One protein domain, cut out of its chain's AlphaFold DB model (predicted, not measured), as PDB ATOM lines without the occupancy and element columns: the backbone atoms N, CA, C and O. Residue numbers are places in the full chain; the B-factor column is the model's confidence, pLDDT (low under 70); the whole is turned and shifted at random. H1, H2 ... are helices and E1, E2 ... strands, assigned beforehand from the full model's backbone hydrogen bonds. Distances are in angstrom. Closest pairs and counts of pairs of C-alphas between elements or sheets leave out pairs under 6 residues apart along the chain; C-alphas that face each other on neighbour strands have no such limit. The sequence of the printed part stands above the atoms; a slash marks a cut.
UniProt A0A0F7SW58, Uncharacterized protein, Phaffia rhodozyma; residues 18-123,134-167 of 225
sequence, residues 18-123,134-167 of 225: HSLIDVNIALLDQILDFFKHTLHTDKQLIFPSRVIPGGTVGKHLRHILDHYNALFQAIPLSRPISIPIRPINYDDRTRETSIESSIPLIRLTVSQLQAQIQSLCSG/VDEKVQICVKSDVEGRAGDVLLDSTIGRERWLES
ATOM      1  N   HIS A  18     -32.746  54.792  19.108       59.78
ATOM      2  CA  HIS A  18     -31.628  53.916  19.426       59.78
ATOM      3  C   HIS A  18     -31.814  53.317  20.825       59.78
ATOM      4  O   HIS A  18     -31.709  52.104  20.992       59.78
ATOM      5  N   SER A  19     -32.257  54.128  21.795       71.62
ATOM      6  CA  SER A  19     -32.547  53.642  23.144       71.62
ATOM      7  C   SER A  19     -33.644  52.573  23.187       71.62
ATOM      8  O   SER A  19     -33.536  51.658  23.999       71.62
ATOM      9  N   LEU A  20     -34.698  52.647  22.370       70.25
ATOM     10  CA  LEU A  20     -35.752  51.626  22.381       70.25
ATOM     11  C   LEU A  20     -35.344  50.349  21.662       70.25
ATOM     12  O   LEU A  20     -35.716  49.261  22.102       70.25
ATOM     13  N   ILE A  21     -34.597  50.457  20.568       77.25
ATOM     14  CA  ILE A  21     -34.070  49.281  19.879       77.25
ATOM     15  C   ILE A  21     -33.130  48.519  20.813       77.25
ATOM     16  O   ILE A  21     -33.356  47.329  21.041       77.25
ATOM     17  N   ASP A  22     -32.192  49.219  21.449       78.00
ATOM     18  CA  ASP A  22     -31.263  48.637  22.418       78.00
ATOM     19  C   ASP A  22     -32.002  47.978  23.588       78.00
ATOM     20  O   ASP A  22     -31.681  46.856  23.979       78.00
ATOM     21  N   VAL A  23     -33.055  48.624  24.105       81.75
ATOM     22  CA  VAL A  23     -33.895  48.047  25.168       81.75
ATOM     23  C   VAL A  23     -34.531  46.729  24.733       81.75
ATOM     24  O   VAL A  23     -34.564  45.785  25.514       81.75
ATOM     25  N   ASN A  24     -35.022  46.628  23.498       84.00
ATOM     26  CA  ASN A  24     -35.695  45.410  23.044       84.00
ATOM     27  C   ASN A  24     -34.723  44.284  22.722       84.00
ATOM     28  O   ASN A  24     -35.013  43.132  23.035       84.00
ATOM     29  N   ILE A  25     -33.560  44.612  22.159       88.31
ATOM     30  CA  ILE A  25     -32.478  43.640  22.004       88.31
ATOM     31  C   ILE A  25     -32.068  43.099  23.374       88.31
ATOM     32  O   ILE A  25     -32.041  41.883  23.544       88.31
ATOM     33  N   ALA A  26     -31.883  43.973  24.369       85.62
ATOM     34  CA  ALA A  26     -31.547  43.565  25.728       85.62
ATOM     35  C   ALA A  26     -32.634  42.688  26.379       85.62
ATOM     36  O   ALA A  26     -32.311  41.724  27.068       85.62
ATOM     37  N   LEU A  27     -33.924  42.974  26.159       85.88
ATOM     38  CA  LEU A  27     -35.020  42.125  26.653       85.88
ATOM     39  C   LEU A  27     -35.013  40.735  26.001       85.88
ATOM     40  O   LEU A  27     -35.250  39.732  26.674       85.88
ATOM     41  N   LEU A  28     -34.726  40.658  24.701       91.62
ATOM     42  CA  LEU A  28     -34.578  39.384  23.997       91.62
ATOM     43  C   LEU A  28     -33.327  38.617  24.464       91.62
ATOM     44  O   LEU A  28     -33.399  37.401  24.648       91.62
ATOM     45  N   ASP A  29     -32.226  39.314  24.754       92.25
ATOM     46  CA  ASP A  29     -31.024  38.713  25.347       92.25
ATOM     47  C   ASP A  29     -31.308  38.121  26.731       92.25
ATOM     48  O   ASP A  29     -30.848  37.019  27.025       92.25
ATOM     49  N   GLN A  30     -32.147  38.766  27.552       89.12
ATOM     50  CA  GLN A  30     -32.555  38.206  28.847       89.12
ATOM     51  C   GLN A  30     -33.228  36.831  28.704       89.12
ATOM     52  O   GLN A  30     -33.041  35.971  29.566       89.12
ATOM     53  N   ILE A  31     -33.977  36.582  27.622       91.88
ATOM     54  CA  ILE A  31     -34.562  35.258  27.345       91.88
ATOM     55  C   ILE A  31     -33.455  34.235  27.055       91.88
ATOM     56  O   ILE A  31     -33.498  33.108  27.558       91.88
ATOM     57  N   LEU A  32     -32.450  34.613  26.262       93.38
ATOM     58  CA  LEU A  32     -31.321  33.737  25.939       93.38
ATOM     59  C   LEU A  32     -30.474  33.429  27.180       93.38
ATOM     60  O   LEU A  32     -30.141  32.264  27.423       93.38
ATOM     61  N   ASP A  33     -30.192  34.443  27.995       91.06
ATOM     62  CA  ASP A  33     -29.474  34.309  29.262       91.06
ATOM     63  C   ASP A  33     -30.243  33.435  30.254       91.06
ATOM     64  O   ASP A  33     -29.658  32.579  30.923       91.06
ATOM     65  N   PHE A  34     -31.568  33.555  30.294       88.94
ATOM     66  CA  PHE A  34     -32.414  32.703  31.120       88.94
ATOM     67  C   PHE A  34     -32.298  31.216  30.744       88.94
ATOM     68  O   PHE A  34     -32.222  30.360  31.629       88.94
ATOM     69  N   PHE A  35     -32.167  30.874  29.459       92.62
ATOM     70  CA  PHE A  35     -31.852  29.495  29.052       92.62
ATOM     71  C   PHE A  35     -30.414  29.074  29.342       92.62
ATOM     72  O   PHE A  35     -30.099  27.887  29.418       92.62
ATOM     73  N   LYS A  36     -29.494  30.028  29.424       90.94
ATOM     74  CA  LYS A  36     -28.098  29.729  29.725       90.94
ATOM     75  C   LYS A  36     -27.908  29.420  31.208       90.94
ATOM     76  O   LYS A  36     -27.125  28.533  31.538       90.94
ATOM     77  N   HIS A  37     -28.635  30.118  32.076       90.94
ATOM     78  CA  HIS A  37     -28.387  30.114  33.515       90.94
ATOM     79  C   HIS A  37     -29.463  29.415  34.353       90.94
ATOM     80  O   HIS A  37     -29.140  28.944  35.439       90.94
ATOM     81  N   THR A  38     -30.701  29.302  33.862       89.94
ATOM     82  CA  THR A  38     -31.834  28.834  34.683       89.94
ATOM     83  C   THR A  38     -32.606  27.670  34.045       89.94
ATOM     84  O   THR A  38     -32.970  26.706  34.724       89.94
ATOM     85  N   LEU A  39     -32.874  27.731  32.737       91.31
ATOM     86  CA  LEU A  39     -33.651  26.723  32.010       91.31
ATOM     87  C   LEU A  39     -32.779  25.896  31.067       91.31
ATOM     88  O   LEU A  39     -32.390  26.362  30.002       91.31
ATOM     89  N   HIS A  40     -32.542  24.635  31.412       91.75
ATOM     90  CA  HIS A  40     -31.611  23.773  30.678       91.75
ATOM     91  C   HIS A  40     -32.300  22.697  29.833       91.75
ATOM     92  O   HIS A  40     -31.659  22.086  28.981       91.75
ATOM     93  N   THR A  41     -33.589  22.437  30.064       94.38
ATOM     94  CA  THR A  41     -34.325  21.358  29.393       94.38
ATOM     95  C   THR A  41     -35.725  21.788  28.964       94.38
ATOM     96  O   THR A  41     -36.416  22.509  29.684       94.38
ATOM     97  N   ASP A  42     -36.191  21.252  27.835       95.62
ATOM     98  CA  ASP A  42     -37.537  21.504  27.296       95.62
ATOM     99  C   ASP A  42     -38.655  21.122  28.278       95.62
ATOM    100  O   ASP A  42     -39.695  21.773  28.346       95.62
ATOM    101  N   LYS A  43     -38.422  20.109  29.125       94.31
ATOM    102  CA  LYS A  43     -39.376  19.694  30.165       94.31
ATOM    103  C   LYS A  43     -39.699  20.815  31.154       94.31
ATOM    104  O   LYS A  43     -40.802  20.848  31.692       94.31
ATOM    105  N   GLN A  44     -38.763  21.728  31.402       93.69
ATOM    106  CA  GLN A  44     -38.993  22.848  32.312       93.69
ATOM    107  C   GLN A  44     -39.906  23.922  31.692       93.69
ATOM    108  O   GLN A  44     -40.570  24.640  32.436       93.69
ATOM    109  N   LEU A  45     -40.008  24.004  30.358       93.88
ATOM    110  CA  LEU A  45     -40.905  24.953  29.683       93.88
ATOM    111  C   LEU A  45     -42.378  24.640  29.933       93.88
ATOM    112  O   LEU A  45     -43.190  25.554  30.069       93.88
ATOM    113  N   ILE A  46     -42.716  23.355  30.022       94.81
ATOM    114  CA  ILE A  46     -44.089  22.876  30.211       94.81
ATOM    115  C   ILE A  46     -44.466  22.709  31.686       94.81
ATOM    116  O   ILE A  46     -45.582  22.285  31.989       94.81
ATOM    117  N   PHE A  47     -43.558  23.028  32.615       92.62
ATOM    118  CA  PHE A  47     -43.847  22.903  34.036       92.62
ATOM    119  C   PHE A  47     -44.953  23.893  34.436       92.62
ATOM    120  O   PHE A  47     -44.838  25.090  34.141       92.62
ATOM    121  N   PRO A  48     -46.031  23.426  35.090       89.56
ATOM    122  CA  PRO A  48     -47.134  24.291  35.471       89.56
ATOM    123  C   PRO A  48     -46.679  25.317  36.509       89.56
ATOM    124  O   PRO A  48     -46.010  24.997  37.496       89.56
ATOM    125  N   SER A  49     -47.065  26.569  36.290       82.94
ATOM    126  CA  SER A  49     -46.856  27.641  37.253       82.94
ATOM    127  C   SER A  49     -47.657  27.360  38.523       82.94
ATOM    128  O   SER A  49     -48.828  26.986  38.472       82.94
ATOM    129  N   ARG A  50     -47.022  27.571  39.680       83.44
ATOM    130  CA  ARG A  50     -47.697  27.508  40.988       83.44
ATOM    131  C   ARG A  50     -48.516  28.760  41.291       83.44
ATOM    132  O   ARG A  50     -49.372  28.718  42.163       83.44
ATOM    133  N   VAL A  51     -48.224  29.857  40.594       78.75
ATOM    134  CA  VAL A  51     -48.816  31.177  40.848       78.75
ATOM    135  C   VAL A  51     -49.901  31.500  39.822       78.75
ATOM    136  O   VAL A  51     -50.895  32.130  40.160       78.75
ATOM    137  N   ILE A  52     -49.739  31.040  38.576       73.69
ATOM    138  CA  ILE A  52     -50.669  31.307  37.472       73.69
ATOM    139  C   ILE A  52     -51.310  29.981  37.040       73.69
ATOM    140  O   ILE A  52     -50.655  29.190  36.351       73.69
ATOM    141  N   PRO A  53     -52.577  29.714  37.410       81.94
ATOM    142  CA  PRO A  53     -53.287  28.510  36.996       81.94
ATOM    143  C   PRO A  53     -53.264  28.325  35.474       81.94
ATOM    144  O   PRO A  53     -53.573  29.239  34.715       81.94
ATOM    145  N   GLY A  54     -52.861  27.137  35.019       84.31
ATOM    146  CA  GLY A  54     -52.765  26.805  33.592       84.31
ATOM    147  C   GLY A  54     -51.607  27.472  32.833       84.31
ATOM    148  O   GLY A  54     -51.399  27.156  31.656       84.31
ATOM    149  N   GLY A  55     -50.839  28.351  33.483       84.88
ATOM    150  CA  GLY A  55     -49.655  28.995  32.922       84.88
ATOM    151  C   GLY A  55     -48.435  28.077  32.947       84.88
ATOM    152  O   GLY A  55     -48.265  27.274  33.861       84.88
ATOM    153  N   THR A  56     -47.567  28.216  31.953       92.62
ATOM    154  CA  THR A  56     -46.237  27.593  31.912       92.62
ATOM    155  C   THR A  56     -45.237  28.621  31.393       92.62
ATOM    156  O   THR A  56     -45.632  29.630  30.800       92.62
ATOM    157  N   VAL A  57     -43.941  28.380  31.595       91.06
ATOM    158  CA  VAL A  57     -42.909  29.284  31.069       91.06
ATOM    159  C   VAL A  57     -42.941  29.315  29.542       91.06
ATOM    160  O   VAL A  57     -42.907  30.391  28.952       91.06
ATOM    161  N   GLY A  58     -43.106  28.158  28.900       92.94
ATOM    162  CA  GLY A  58     -43.247  28.059  27.450       92.94
ATOM    163  C   GLY A  58     -44.427  28.862  26.904       92.94
ATOM    164  O   GLY A  58     -44.268  29.587  25.928       92.94
ATOM    165  N   LYS A  59     -45.590  28.824  27.574       88.75
ATOM    166  CA  LYS A  59     -46.761  29.640  27.198       88.75
ATOM    167  C   LYS A  59     -46.487  31.135  27.295       88.75
ATOM    168  O   LYS A  59     -46.958  31.893  26.449       88.75
ATOM    169  N   HIS A  60     -45.753  31.555  28.324       88.44
ATOM    170  CA  HIS A  60     -45.388  32.955  28.503       88.44
ATOM    171  C   HIS A  60     -44.398  33.412  27.424       88.44
ATOM    172  O   HIS A  60     -44.622  34.434  26.785       88.44
ATOM    173  N   LEU A  61     -43.370  32.609  27.136       91.06
ATOM    174  CA  LEU A  61     -42.417  32.898  26.064       91.06
ATOM    175  C   LEU A  61     -43.096  32.931  24.691       91.06
ATOM    176  O   LEU A  61     -42.888  33.889  23.956       91.06
ATOM    177  N   ARG A  62     -43.986  31.978  24.372       91.94
ATOM    178  CA  ARG A  62     -44.812  32.053  23.153       91.94
ATOM    179  C   ARG A  62     -45.569  33.374  23.089       91.94
ATOM    180  O   ARG A  62     -45.567  34.028  22.057       91.94
ATOM    181  N   HIS A  63     -46.219  33.769  24.183       86.94
ATOM    182  CA  HIS A  63     -46.989  35.007  24.213       86.94
ATOM    183  C   HIS A  63     -46.130  36.231  23.875       86.94
ATOM    184  O   HIS A  63     -46.537  37.032  23.043       86.94
ATOM    185  N   ILE A  64     -44.926  36.325  24.438       87.50
ATOM    186  CA  ILE A  64     -43.972  37.396  24.133       87.50
ATOM    187  C   ILE A  64     -43.600  37.399  22.647       87.50
ATOM    188  O   ILE A  64     -43.674  38.433  21.986       87.50
ATOM    189  N   LEU A  65     -43.206  36.244  22.107       90.56
ATOM    190  CA  LEU A  65     -42.758  36.135  20.716       90.56
ATOM    191  C   LEU A  65     -43.894  36.430  19.732       90.56
ATOM    192  O   LEU A  65     -43.676  37.107  18.729       90.56
ATOM    193  N   ASP A  66     -45.114  35.995  20.044       86.69
ATOM    194  CA  ASP A  66     -46.306  36.315  19.264       86.69
ATOM    195  C   ASP A  66     -46.551  37.830  19.196       86.69
ATOM    196  O   ASP A  66     -46.941  38.332  18.141       86.69
ATOM    197  N   HIS A  67     -46.297  38.574  20.283       85.00
ATOM    198  CA  HIS A  67     -46.420  40.036  20.279       85.00
ATOM    199  C   HIS A  67     -45.436  40.685  19.301       85.00
ATOM    200  O   HIS A  67     -45.836  41.540  18.508       85.00
ATOM    201  N   TYR A  68     -44.173  40.249  19.305       86.50
ATOM    202  CA  TYR A  68     -43.186  40.726  18.333       86.50
ATOM    203  C   TYR A  68     -43.579  40.365  16.897       86.50
ATOM    204  O   TYR A  68     -43.511  41.214  16.010       86.50
ATOM    205  N   ASN A  69     -44.040  39.136  16.661       87.12
ATOM    206  CA  ASN A  69     -44.471  38.701  15.334       87.12
ATOM    207  C   ASN A  69     -45.672  39.506  14.820       87.12
ATOM    208  O   ASN A  69     -45.703  39.870  13.646       87.12
ATOM    209  N   ALA A  70     -46.657  39.797  15.673       83.50
ATOM    210  CA  ALA A  70     -47.808  40.622  15.309       83.50
ATOM    211  C   ALA A  70     -47.380  42.059  14.964       83.50
ATOM    212  O   ALA A  70     -47.841  42.625  13.972       83.50
ATOM    213  N   LEU A  71     -46.436  42.617  15.728       80.38
ATOM    214  CA  LEU A  71     -45.857  43.931  15.459       80.38
ATOM    215  C   LEU A  71     -45.161  43.976  14.087       80.38
ATOM    216  O   LEU A  71     -45.439  44.866  13.285       80.38
ATOM    217  N   PHE A  72     -44.305  42.998  13.779       79.69
ATOM    218  CA  PHE A  72     -43.598  42.938  12.493       79.69
ATOM    219  C   PHE A  72     -44.515  42.664  11.294       79.69
ATOM    220  O   PHE A  72     -44.216  43.091  10.181       79.69
ATOM    221  N   GLN A  73     -45.653  41.999  11.500       80.81
ATOM    222  CA  GLN A  73     -46.675  41.858  10.460       80.81
ATOM    223  C   GLN A  73     -47.388  43.184  10.163       80.81
ATOM    224  O   GLN A  73     -47.699  43.471   9.005       80.81
ATOM    225  N   ALA A  74     -47.631  44.006  11.187       75.19
ATOM    226  CA  ALA A  74     -48.249  45.321  11.030       75.19
ATOM    227  C   ALA A  74     -47.291  46.375  10.446       75.19
ATOM    228  O   ALA A  74     -47.745  47.327   9.798       75.19
ATOM    229  N   ILE A  75     -45.980  46.186  10.638       72.56
ATOM    230  CA  ILE A  75     -44.912  47.091  10.195       72.56
ATOM    231  C   ILE A  75     -43.963  46.331   9.250       72.56
ATOM    232  O   ILE A  75     -42.890  45.886   9.665       72.56
ATOM    233  N   PRO A  76     -44.330  46.155   7.967       65.19
ATOM    234  CA  PRO A  76     -43.457  45.487   7.015       65.19
ATOM    235  C   PRO A  76     -42.144  46.264   6.874       65.19
ATOM    236  O   PRO A  76     -42.161  47.452   6.558       65.19
ATOM    237  N   LEU A  77     -41.008  45.574   7.021       62.59
ATOM    238  CA  LEU A  77     -39.651  46.147   6.934       62.59
ATOM    239  C   LEU A  77     -39.351  46.862   5.601       62.59
ATOM    240  O   LEU A  77     -38.377  47.595   5.489       62.59
ATOM    241  N   SER A  78     -40.172  46.634   4.577       59.44
ATOM    242  CA  SER A  78     -40.019  47.189   3.228       59.44
ATOM    243  C   SER A  78     -41.215  48.046   2.813       59.44
ATOM    244  O   SER A  78     -41.489  48.199   1.622       59.44
ATOM    245  N   ARG A  79     -41.989  48.559   3.778       60.28
ATOM    246  CA  ARG A  79     -43.183  49.342   3.468       60.28
ATOM    247  C   ARG A  79     -42.804  50.732   2.936       60.28
ATOM    248  O   ARG A  79     -42.083  51.459   3.616       60.28
ATOM    249  N   PRO A  80     -43.361  51.166   1.791       60.12
ATOM    250  CA  PRO A  80     -43.382  52.577   1.434       60.12
ATOM    251  C   PRO A  80     -44.074  53.393   2.535       60.12
ATOM    252  O   PRO A  80     -45.119  52.986   3.054       60.12
ATOM    253  N   ILE A  81     -43.536  54.573   2.851       60.09
ATOM    254  CA  ILE A  81     -44.081  55.494   3.870       60.09
ATOM    255  C   ILE A  81     -45.566  55.833   3.606       60.09
ATOM    256  O   ILE A  81     -46.317  56.104   4.535       60.09
ATOM    257  N   SER A  82     -46.016  55.756   2.349       60.69
ATOM    258  CA  SER A  82     -47.374  56.096   1.905       60.69
ATOM    259  C   SER A  82     -48.472  55.078   2.242       60.69
ATOM    260  O   SER A  82     -49.652  55.396   2.091       60.69
ATOM    261  N   ILE A  83     -48.132  53.861   2.665       62.53
ATOM    262  CA  ILE A  83     -49.131  52.867   3.091       62.53
ATOM    263  C   ILE A  83     -49.429  53.117   4.578       62.53
ATOM    264  O   ILE A  83     -48.489  53.386   5.298       62.53
ATOM    265  N   PRO A  84     -50.667  53.055   5.088       65.88
ATOM    266  CA  PRO A  84     -50.936  53.200   6.526       65.88
ATOM    267  C   PRO A  84     -50.539  51.946   7.331       65.88
ATOM    268  O   PRO A  84     -50.586  50.828   6.806       65.88
ATOM    269  N   ILE A  85     -50.158  52.106   8.614       69.25
ATOM    270  CA  ILE A  85     -49.945  50.958   9.521       69.25
ATOM    271  C   ILE A  85     -51.281  50.248   9.704       69.25
ATOM    272  O   ILE A  85     -52.299  50.875   9.993       69.25
ATOM    273  N   ARG A  86     -51.282  48.928   9.500       74.44
ATOM    274  CA  ARG A  86     -52.463  48.116   9.787       74.44
ATOM    275  C   ARG A  86     -52.625  48.000  11.301       74.44
ATOM    276  O   ARG A  86     -51.613  47.833  11.979       74.44
ATOM    277  N   PRO A  87     -53.858  48.030  11.831       78.38
ATOM    278  CA  PRO A  87     -54.072  47.758  13.242       78.38
ATOM    279  C   PRO A  87     -53.451  46.416  13.637       78.38
ATOM    280  O   PRO A  87     -53.633  45.412  12.944       78.38
ATOM    281  N   ILE A  88     -52.720  46.399  14.747       81.38
ATOM    282  CA  ILE A  88     -52.171  45.179  15.327       81.38
ATOM    283  C   ILE A  88     -53.335  44.444  15.983       81.38
ATOM    284  O   ILE A  88     -53.848  44.880  17.011       81.38
ATOM    285  N   ASN A  89     -53.784  43.347  15.379       79.81
ATOM    286  CA  ASN A  89     -54.808  42.492  15.964       79.81
ATOM    287  C   ASN A  89     -54.141  41.312  16.668       79.81
ATOM    288  O   ASN A  89     -53.744  40.339  16.027       79.81
ATOM    289  N   TYR A  90     -54.018  41.391  17.993       73.44
ATOM    290  CA  TYR A  90     -53.423  40.300  18.758       73.44
ATOM    291  C   TYR A  90     -54.308  39.054  18.773       73.44
ATOM    292  O   TYR A  90     -53.786  37.957  18.955       73.44
ATOM    293  N   ASP A  91     -55.619  39.177  18.570       73.06
ATOM    294  CA  ASP A  91     -56.536  38.037  18.572       73.06
ATOM    295  C   ASP A  91     -56.470  37.208  17.285       73.06
ATOM    296  O   ASP A  91     -56.756  36.011  17.332       73.06
ATOM    297  N   ASP A  92     -56.017  37.801  16.177       73.69
ATOM    298  CA  ASP A  92     -55.811  37.133  14.881       73.69
ATOM    299  C   ASP A  92     -54.362  36.647  14.682       73.69
ATOM    300  O   ASP A  92     -53.789  36.679  13.595       73.69
ATOM    301  N   ARG A  93     -53.717  36.219  15.774       76.19
ATOM    302  CA  ARG A  93     -52.343  35.704  15.736       76.19
ATOM    303  C   ARG A  93     -52.303  34.213  15.401       76.19
ATOM    304  O   ARG A  93     -52.977  33.400  16.042       76.19
ATOM    305  N   THR A  94     -51.424  33.829  14.477       76.44
ATOM    306  CA  THR A  94     -51.060  32.422  14.261       76.44
ATOM    307  C   THR A  94     -50.334  31.900  15.495       76.44
ATOM    308  O   THR A  94     -49.262  32.388  15.843       76.44
ATOM    309  N   ARG A  95     -50.919  30.915  16.181       80.75
ATOM    310  CA  ARG A  95     -50.336  30.335  17.397       80.75
ATOM    311  C   ARG A  95     -49.378  29.207  17.034       80.75
ATOM    312  O   ARG A  95     -49.825  28.101  16.742       80.75
ATOM    313  N   GLU A  96     -48.078  29.464  17.120       82.31
ATOM    314  CA  GLU A  96     -47.068  28.411  16.988       82.31
ATOM    315  C   GLU A  96     -46.873  27.701  18.334       82.31
ATOM    316  O   GLU A  96     -46.043  28.074  19.163       82.31
ATOM    317  N   THR A  97     -47.705  26.693  18.602       88.75
ATOM    318  CA  THR A  97     -47.699  25.990  19.894       88.75
ATOM    319  C   THR A  97     -46.453  25.137  20.110       88.75
ATOM    320  O   THR A  97     -46.135  24.836  21.257       88.75
ATOM    321  N   SER A  98     -45.724  24.758  19.051       91.94
ATOM    322  CA  SER A  98     -44.504  23.945  19.195       91.94
ATOM    323  C   SER A  98     -43.397  24.662  19.981       91.94
ATOM    324  O   SER A  98     -42.600  24.015  20.667       91.94
ATOM    325  N   ILE A  99     -43.401  26.000  19.969       93.25
ATOM    326  CA  ILE A  99     -42.492  26.841  20.754       93.25
ATOM    327  C   ILE A  99     -42.686  26.653  22.264       93.25
ATOM    328  O   ILE A  99     -41.725  26.777  23.016       93.25
ATOM    329  N   GLU A 100     -43.889  26.294  22.734       95.06
ATOM    330  CA  GLU A 100     -44.164  26.149  24.172       95.06
ATOM    331  C   GLU A 100     -43.371  25.006  24.828       95.06
ATOM    332  O   GLU A 100     -43.286  24.936  26.055       95.06
ATOM    333  N   SER A 101     -42.786  24.113  24.029       95.94
ATOM    334  CA  SER A 101     -42.075  22.925  24.499       95.94
ATOM    335  C   SER A 101     -40.698  22.737  23.862       95.94
ATOM    336  O   SER A 101     -40.186  21.623  23.891       95.94
ATOM    337  N   SER A 102     -40.098  23.775  23.266       96.88
ATOM    338  CA  SER A 102     -38.797  23.648  22.598       96.88
ATOM    339  C   SER A 102     -37.898  24.870  22.794       96.88
ATOM    340  O   SER A 102     -38.077  25.907  22.155       96.88
ATOM    341  N   ILE A 103     -36.869  24.729  23.637       95.88
ATOM    342  CA  ILE A 103     -35.820  25.741  23.819       95.88
ATOM    343  C   ILE A 103     -35.094  26.029  22.493       95.88
ATOM    344  O   ILE A 103     -34.895  27.209  22.195       95.88
ATOM    345  N   PRO A 104     -34.709  25.030  21.665       96.50
ATOM    346  CA  PRO A 104     -34.077  25.302  20.375       96.50
ATOM    347  C   PRO A 104     -34.922  26.184  19.451       96.50
ATOM    348  O   PRO A 104     -34.383  27.122  18.865       96.50
ATOM    349  N   LEU A 105     -36.234  25.927  19.356       95.88
ATOM    350  CA  LEU A 105     -37.129  26.754  18.542       95.88
ATOM    351  C   LEU A 105     -37.238  28.172  19.099       95.88
ATOM    352  O   LEU A 105     -37.100  29.123  18.336       95.88
ATOM    353  N   ILE A 106     -37.390  28.332  20.420       95.19
ATOM    354  CA  ILE A 106     -37.435  29.667  21.027       95.19
ATOM    355  C   ILE A 106     -36.144  30.438  20.741       95.19
ATOM    356  O   ILE A 106     -36.210  31.593  20.332       95.19
ATOM    357  N   ARG A 107     -34.971  29.818  20.921       96.00
ATOM    358  CA  ARG A 107     -33.679  30.465  20.638       96.00
ATOM    359  C   ARG A 107     -33.588  30.924  19.187       96.00
ATOM    360  O   ARG A 107     -33.201  32.061  18.942       96.00
ATOM    361  N   LEU A 108     -33.980  30.063  18.248       96.19
ATOM    362  CA  LEU A 108     -34.001  30.400  16.827       96.19
ATOM    363  C   LEU A 108     -34.908  31.607  16.554       96.19
ATOM    364  O   LEU A 108     -34.474  32.557  15.905       96.19
ATOM    365  N   THR A 109     -36.133  31.599  17.081       94.88
ATOM    366  CA  THR A 109     -37.088  32.702  16.905       94.88
ATOM    367  C   THR A 109     -36.591  33.994  17.542       94.88
ATOM    368  O   THR A 109     -36.666  35.044  16.914       94.88
ATOM    369  N   VAL A 110     -36.024  33.936  18.750       94.88
ATOM    370  CA  VAL A 110     -35.432  35.108  19.411       94.88
ATOM    371  C   VAL A 110     -34.309  35.703  18.561       94.88
ATOM    372  O   VAL A 110     -34.321  36.904  18.309       94.88
ATOM    373  N   SER A 111     -33.385  34.884  18.047       95.25
ATOM    374  CA  SER A 111     -32.308  35.372  17.178       95.25
ATOM    375  C   SER A 111     -32.828  35.968  15.864       95.25
ATOM    376  O   SER A 111     -32.303  36.978  15.397       95.25
ATOM    377  N   GLN A 112     -33.880  35.389  15.276       93.88
ATOM    378  CA  GLN A 112     -34.537  35.953  14.092       93.88
ATOM    379  C   GLN A 112     -35.168  37.318  14.390       93.88
ATOM    380  O   GLN A 112     -34.969  38.259  13.623       93.88
ATOM    381  N   LEU A 113     -35.871  37.448  15.518       91.56
ATOM    382  CA  LEU A 113     -36.453  38.716  15.957       91.56
ATOM    383  C   LEU A 113     -35.372  39.768  16.223       91.56
ATOM    384  O   LEU A 113     -35.521  40.906  15.790       91.56
ATOM    385  N   GLN A 114     -34.263  39.405  16.874       91.88
ATOM    386  CA  GLN A 114     -33.133  40.317  17.081       91.88
ATOM    387  C   GLN A 114     -32.573  40.827  15.750       91.88
ATOM    388  O   GLN A 114     -32.395  42.035  15.589       91.88
ATOM    389  N   ALA A 115     -32.373  39.942  14.769       89.81
ATOM    390  CA  ALA A 115     -31.913  40.330  13.437       89.81
ATOM    391  C   ALA A 115     -32.917  41.254  12.721       89.81
ATOM    392  O   ALA A 115     -32.514  42.237  12.099       89.81
ATOM    393  N   GLN A 116     -34.223  40.989  12.845       86.31
ATOM    394  CA  GLN A 116     -35.266  41.865  12.301       86.31
ATOM    395  C   GLN A 116     -35.248  43.246  12.964       86.31
ATOM    396  O   GLN A 116     -35.253  44.256  12.262       86.31
ATOM    397  N   ILE A 117     -35.153  43.309  14.295       84.31
ATOM    398  CA  ILE A 117     -35.048  44.569  15.040       84.31
ATOM    399  C   ILE A 117     -33.792  45.344  14.617       84.31
ATOM    400  O   ILE A 117     -33.873  46.540  14.369       84.31
ATOM    401  N   GLN A 118     -32.642  44.683  14.484       84.19
ATOM    402  CA  GLN A 118     -31.400  45.328  14.045       84.19
ATOM    403  C   GLN A 118     -31.478  45.814  12.594       84.19
ATOM    404  O   GLN A 118     -30.914  46.856  12.262       84.19
ATOM    405  N   SER A 119     -32.198  45.103  11.724       79.25
ATOM    406  CA  SER A 119     -32.390  45.537  10.336       79.25
ATOM    407  C   SER A 119     -33.172  46.848  10.227       79.25
ATOM    408  O   SER A 119     -32.916  47.618   9.301       79.25
ATOM    409  N   LEU A 120     -34.036  47.152  11.209       73.94
ATOM    410  CA  LEU A 120     -34.694  48.457  11.310       73.94
ATOM    411  C   LEU A 120     -33.674  49.594  11.488       73.94
ATOM    412  O   LEU A 120     -33.904  50.672  10.960       73.94
ATOM    413  N   CYS A 121     -32.536  49.354  12.157       66.88
ATOM    414  CA  CYS A 121     -31.457  50.345  12.280       66.88
ATOM    415  C   CYS A 121     -30.666  50.513  10.980       66.88
ATOM    416  O   CYS A 121     -30.297  51.627  10.613       66.88
ATOM    417  N   SER A 122     -30.370  49.407  10.295       62.19
ATOM    418  CA  SER A 122     -29.466  49.394   9.136       62.19
ATOM    419  C   SER A 122     -30.115  49.905   7.843       62.19
ATOM    420  O   SER A 122     -29.402  50.307   6.927       62.19
ATOM    421  N   GLY A 123     -31.450  49.892   7.755       52.88
ATOM    422  CA  GLY A 123     -32.209  50.437   6.620       52.88
ATOM    423  C   GLY A 123     -32.353  51.964   6.626       52.88
ATOM    424  O   GLY A 123     -32.770  52.546   5.628       52.88
ATOM    425  N   VAL A 134     -40.680  55.352  16.219       56.06
ATOM    426  CA  VAL A 134     -40.970  55.146  17.640       56.06
ATOM    427  C   VAL A 134     -42.222  55.877  18.124       56.06
ATOM    428  O   VAL A 134     -42.961  55.332  18.952       56.06
ATOM    429  N   ASP A 135     -42.469  57.071  17.588       58.81
ATOM    430  CA  ASP A 135     -43.613  57.913  17.940       58.81
ATOM    431  C   ASP A 135     -44.796  57.731  16.975       58.81
ATOM    432  O   ASP A 135     -45.836  58.379  17.140       58.81
ATOM    433  N   GLU A 136     -44.676  56.849  15.973       64.38
ATOM    434  CA  GLU A 136     -45.787  56.558  15.076       64.38
ATOM    435  C   GLU A 136     -46.909  55.885  15.871       64.38
ATOM    436  O   GLU A 136     -46.730  54.863  16.548       64.38
ATOM    437  N   LYS A 137     -48.090  56.506  15.815       66.25
ATOM    438  CA  LYS A 137     -49.285  55.953  16.433       66.25
ATOM    439  C   LYS A 137     -49.621  54.638  15.753       66.25
ATOM    440  O   LYS A 137     -49.854  54.596  14.546       66.25
ATOM    441  N   VAL A 138     -49.713  53.587  16.550       70.75
ATOM    442  CA  VAL A 138     -50.226  52.294  16.113       70.75
ATOM    443  C   VAL A 138     -51.586  52.073  16.736       70.75
ATOM    444  O   VAL A 138     -51.822  52.422  17.890       70.75
ATOM    445  N   GLN A 139     -52.495  51.506  15.954       77.31
ATOM    446  CA  GLN A 139     -53.782  51.069  16.469       77.31
ATOM    447  C   GLN A 139     -53.677  49.609  16.876       77.31
ATOM    448  O   GLN A 139     -53.135  48.794  16.133       77.31
ATOM    449  N   ILE A 140     -54.217  49.278  18.038       75.56
ATOM    450  CA  ILE A 140     -54.313  47.911  18.534       75.56
ATOM    451  C   ILE A 140     -55.772  47.530  18.522       75.56
ATOM    452  O   ILE A 140     -56.604  48.251  19.062       75.56
ATOM    453  N   CYS A 141     -56.073  46.393  17.922       76.81
ATOM    454  CA  CYS A 141     -57.390  45.804  17.982       76.81
ATOM    455  C   CYS A 141     -57.424  44.777  19.116       76.81
ATOM    456  O   CYS A 141     -56.618  43.841  19.127       76.81
ATOM    457  N   VAL A 142     -58.347  44.960  20.059       76.25
ATOM    458  CA  VAL A 142     -58.644  43.996  21.125       76.25
ATOM    459  C   VAL A 142     -60.118  43.629  21.092       76.25
ATOM    460  O   VAL A 142     -60.973  44.499  20.916       76.25
ATOM    461  N   LYS A 143     -60.445  42.353  21.302       76.00
ATOM    462  CA  LYS A 143     -61.836  41.954  21.518       76.00
ATOM    463  C   LYS A 143     -62.285  42.334  22.919       76.00
ATOM    464  O   LYS A 143     -61.664  41.957  23.910       76.00
ATOM    465  N   SER A 144     -63.397  43.055  22.993       74.06
ATOM    466  CA  SER A 144     -64.081  43.358  24.244       74.06
ATOM    467  C   SER A 144     -65.443  42.674  24.271       74.06
ATOM    468  O   SER A 144     -66.151  42.633  23.265       74.06
ATOM    469  N   ASP A 145     -65.801  42.128  25.430       65.81
ATOM    470  CA  ASP A 145     -67.112  41.553  25.740       65.81
ATOM    471  C   ASP A 145     -67.906  42.411  26.742       65.81
ATOM    472  O   ASP A 145     -68.924  41.968  27.288       65.81
ATOM    473  N   VAL A 146     -67.480  43.659  26.960       61.47
ATOM    474  CA  VAL A 146     -68.133  44.580  27.893       61.47
ATOM    475  C   VAL A 146     -69.584  44.815  27.454       61.47
ATOM    476  O   VAL A 146     -69.873  45.177  26.314       61.47
ATOM    477  N   GLU A 147     -70.509  44.566  28.383       58.91
ATOM    478  CA  GLU A 147     -71.959  44.763  28.223       58.91
ATOM    479  C   GLU A 147     -72.620  43.941  27.097       58.91
ATOM    480  O   GLU A 147     -73.639  44.340  26.530       58.91
ATOM    481  N   GLY A 148     -72.080  42.762  26.770       57.00
ATOM    482  CA  GLY A 148     -72.735  41.831  25.840       57.00
ATOM    483  C   GLY A 148     -72.691  42.264  24.371       57.00
ATOM    484  O   GLY A 148     -73.335  41.642  23.525       57.00
ATOM    485  N   ARG A 149     -71.906  43.295  24.042       54.59
ATOM    486  CA  ARG A 149     -71.531  43.620  22.664       54.59
ATOM    487  C   ARG A 149     -70.129  43.095  22.411       54.59
ATOM    488  O   ARG A 149     -69.156  43.815  22.584       54.59
ATOM    489  N   ALA A 150     -70.046  41.835  21.991       65.88
ATOM    490  CA  ALA A 150     -68.808  41.305  21.442       65.88
ATOM    491  C   ALA A 150     -68.415  42.153  20.223       65.88
ATOM    492  O   ALA A 150     -69.164  42.223  19.244       65.88
ATOM    493  N   GLY A 151     -67.272  42.826  20.302       72.69
ATOM    494  CA  GLY A 151     -66.803  43.709  19.244       72.69
ATOM    495  C   GLY A 151     -65.318  44.015  19.351       72.69
ATOM    496  O   GLY A 151     -64.712  43.916  20.420       72.69
ATOM    497  N   ASP A 152     -64.751  44.388  18.213       77.25
ATOM    498  CA  ASP A 152     -63.377  44.852  18.103       77.25
ATOM    499  C   ASP A 152     -63.288  46.296  18.616       77.25
ATOM    500  O   ASP A 152     -64.014  47.185  18.158       77.25
ATOM    501  N   VAL A 153     -62.397  46.537  19.576       76.06
ATOM    502  CA  VAL A 153     -62.088  47.864  20.112       76.06
ATOM    503  C   VAL A 153     -60.703  48.261  19.628       76.06
ATOM    504  O   VAL A 153     -59.730  47.542  19.848       76.06
ATOM    505  N   LEU A 154     -60.617  49.423  18.978       77.44
ATOM    506  CA  LEU A 154     -59.346  50.014  18.572       77.44
ATOM    507  C   LEU A 154     -58.812  50.913  19.687       77.44
ATOM    508  O   LEU A 154     -59.496  51.830  20.139       77.44
ATOM    509  N   LEU A 155     -57.578  50.658  20.100       72.44
ATOM    510  CA  LEU A 155     -56.840  51.444  21.078       72.44
ATOM    511  C   LEU A 155     -55.658  52.123  20.387       72.44
ATOM    512  O   LEU A 155     -54.923  51.484  19.637       72.44
ATOM    513  N   ASP A 156     -55.465  53.414  20.652       71.50
ATOM    514  CA  ASP A 156     -54.263  54.131  20.227       71.50
ATOM    515  C   ASP A 156     -53.094  53.747  21.148       71.50
ATOM    516  O   ASP A 156     -53.183  53.877  22.371       71.50
ATOM    517  N   SER A 157     -51.973  53.342  20.560       67.75
ATOM    518  CA  SER A 157     -50.704  53.131  21.256       67.75
ATOM    519  C   SER A 157     -49.531  53.666  20.435       67.75
ATOM    520  O   SER A 157     -49.705  54.273  19.375       67.75
ATOM    521  N   THR A 158     -48.318  53.480  20.940       58.19
ATOM    522  CA  THR A 158     -47.073  53.735  20.213       58.19
ATOM    523  C   THR A 158     -46.247  52.459  20.171       58.19
ATOM    524  O   THR A 158     -46.334  51.622  21.073       58.19
ATOM    525  N   ILE A 159     -45.397  52.317  19.152       58.91
ATOM    526  CA  ILE A 159     -44.512  51.148  19.006       58.91
ATOM    527  C   ILE A 159     -43.641  50.954  20.257       58.91
ATOM    528  O   ILE A 159     -43.366  49.824  20.658       58.91
ATOM    529  N   GLY A 160     -43.256  52.049  20.924       51.78
ATOM    530  CA  GLY A 160     -42.519  52.005  22.186       51.78
ATOM    531  C   GLY A 160     -43.317  51.495  23.398       51.78
ATOM    532  O   GLY A 160     -42.718  50.902  24.293       51.78
ATOM    533  N   ARG A 161     -44.643  51.698  23.450       52.69
ATOM    534  CA  ARG A 161     -45.497  51.292  24.588       52.69
ATOM    535  C   ARG A 161     -45.896  49.818  24.556       52.69
ATOM    536  O   ARG A 161     -45.947  49.198  25.611       52.69
ATOM    537  N   GLU A 162     -46.057  49.229  23.374       53.34
ATOM    538  CA  GLU A 162     -46.417  47.805  23.211       53.34
ATOM    539  C   GLU A 162     -45.287  46.810  23.520       53.34
ATOM    540  O   GLU A 162     -45.426  45.604  23.327       53.34
ATOM    541  N   ARG A 163     -44.148  47.305  24.013       52.91
ATOM    542  CA  ARG A 163     -42.940  46.525  24.317       52.91
ATOM    543  C   ARG A 163     -42.702  46.315  25.818       52.91
ATOM    544  O   ARG A 163     -41.594  45.971  26.221       52.91
ATOM    545  N   TRP A 164     -43.721  46.499  26.658       45.12
ATOM    546  CA  TRP A 164     -43.594  46.304  28.105       45.12
ATOM    547  C   TRP A 164     -43.852  44.857  28.542       45.12
ATOM    548  O   TRP A 164     -44.965  44.344  28.461       45.12
ATOM    549  N   LEU A 165     -42.798  44.221  29.057       40.56
ATOM    550  CA  LEU A 165     -42.836  42.956  29.782       40.56
ATOM    551  C   LEU A 165     -42.672  43.251  31.270       40.56
ATOM    552  O   LEU A 165     -41.559  43.442  31.746       40.56
ATOM    553  N   GLU A 166     -43.773  43.257  32.011       38.28
ATOM    554  CA  GLU A 166     -43.711  43.125  33.461       38.28
ATOM    555  C   GLU A 166     -44.713  42.055  33.892       38.28
ATOM    556  O   GLU A 166     -45.911  42.282  34.033       38.28
ATOM    557  N   SER A 167     -44.213  40.836  34.075       41.50
ATOM    558  CA  SER A 167     -44.870  39.866  34.940       41.50
ATOM    559  C   SER A 167     -43.808  39.006  35.599       41.50
ATOM    560  O   SER A 167     -42.957  38.430  34.919       41.50
TER     561      SER A 167
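AT A GLANCE: This is residues 18 to 123 and 134 to 167 of the 225 residues of an uncharacterized protein of Phaffia rhodozyma (UniProt A0A0F7SW58). A hairpin of two strands, E1 and E2, reaches out to one side from one end of a group of three long helices, H1, H5 and H3, whose centres make a triangle with H5 touching both others. The short helices H2 and H4 cap the other end of that group, and the long stretch of residues 75 to 96, with no named element, loops out at the hairpin's end before it returns to H4. The printed part has 140 residues, with five named helices and then two named strands in the order H1, H2, H3, H4, H5, E1, E2; the class is mostly helix, and the sheet, in the order E1 - E2, is antiparallel. The whole is compact, with a radius of gyration of the C-alphas of 16.4 A, and flat in outline, spanning 47 by 46 by 23 A.

IN THESE COORDINATES: Find C-alpha 137 at (-49.285, 55.953, 16.433); from there E1, residues 137 to 144, runs 20.9 A from first to last C-alpha. E2, residues 151 to 158, comes back over 22.2 A and ends at C-alpha 158, at (-47.073, 53.735, 20.213). Look next at C-alpha 57, at (-42.909, 29.284, 31.069), where H3, residues 57 to 74, begins its 26.2 A. H5 is residues 103 to 122, 28.6 A long. H1 begins at C-alpha 18, at (-31.628, 53.916, 19.426), and covers residues 18 to 37 over 27.8 A. Two short helices remain: H2, residues 42 to 45, 5.4 A, and H4, residues 97 to 101, 7.9 A.

HOW THE PARTS SIT: Begin at the sheet, where E1 and E2 form a hairpin with 151 degrees between their N-to-C directions. Look at N 140 and O 155, 2.8 A apart, and N 153 and O 142, also 2.8 A, both within hydrogen-bond range. Residues 88 to 89 make a short parallel pairing with residues 140 to 141 of E1. H3 and E1 are near each other, with 5 pairs of C-alphas within 10 A, while H3 and E2 are apart. From H3 go to H5: they touch, with H3's residues 61 to 68 alone and H5's residues 106 to 113 alone, closest at the C-alphas of Tyr 68 and Leu 113, 7.4 A. They run the same way at a shallow tilt of 30 degrees. H5 also touches H1, where the closest C-alphas, those of Ile 25 and Gln 114, are 6.0 A apart. These two run opposite ways at a shallow tilt of 17 degrees. H1 and H3 are only just apart, with their closest C-alphas 8.3 A from each other. H4 touches H3, whose residues 57 to 62 alone take part, and the closest C-alphas are those of Gly 58 and Glu 100, 3.9 A. H4 and H5 only just touch, and only at the corner, with 3 pairs of C-alphas within 8 A; the closest are those of Ile 99 and Ile 106, 5.8 A. H2 touches H4, closest at the C-alphas of Asp 42 and Ser 101, 5.5 A. H2 also touches H3, at residues 57 to 59 of H3 alone, with the C-alphas of Leu 45 and Gly 58 closest at 4.5 A. In H3 every O i to N i+4 pair is within hydrogen-bond range, in H1 and H5 15 of 16 each, and in H4 0 of 1, where 2 of 2 O i to N i+3 pairs are; H2 is too short for an O i to N i+4 pair.

THE WHOLE: The two C-alphas farthest apart are those of Arg 50 and Ser 82, 48.4 A. Residues 124 to 133 are cut out and not printed, and C-alpha 123 stands 14.8 A from C-alpha 134 across the cut. The links from H2 to H3, 11 residues, and from H3 to H4, 22 residues, are long. The mean pLDDT of the printed part is 78.6, and 35 printed residues are under 70; look among them at residues 76 to 85, 145 to 150 and 157 to 167.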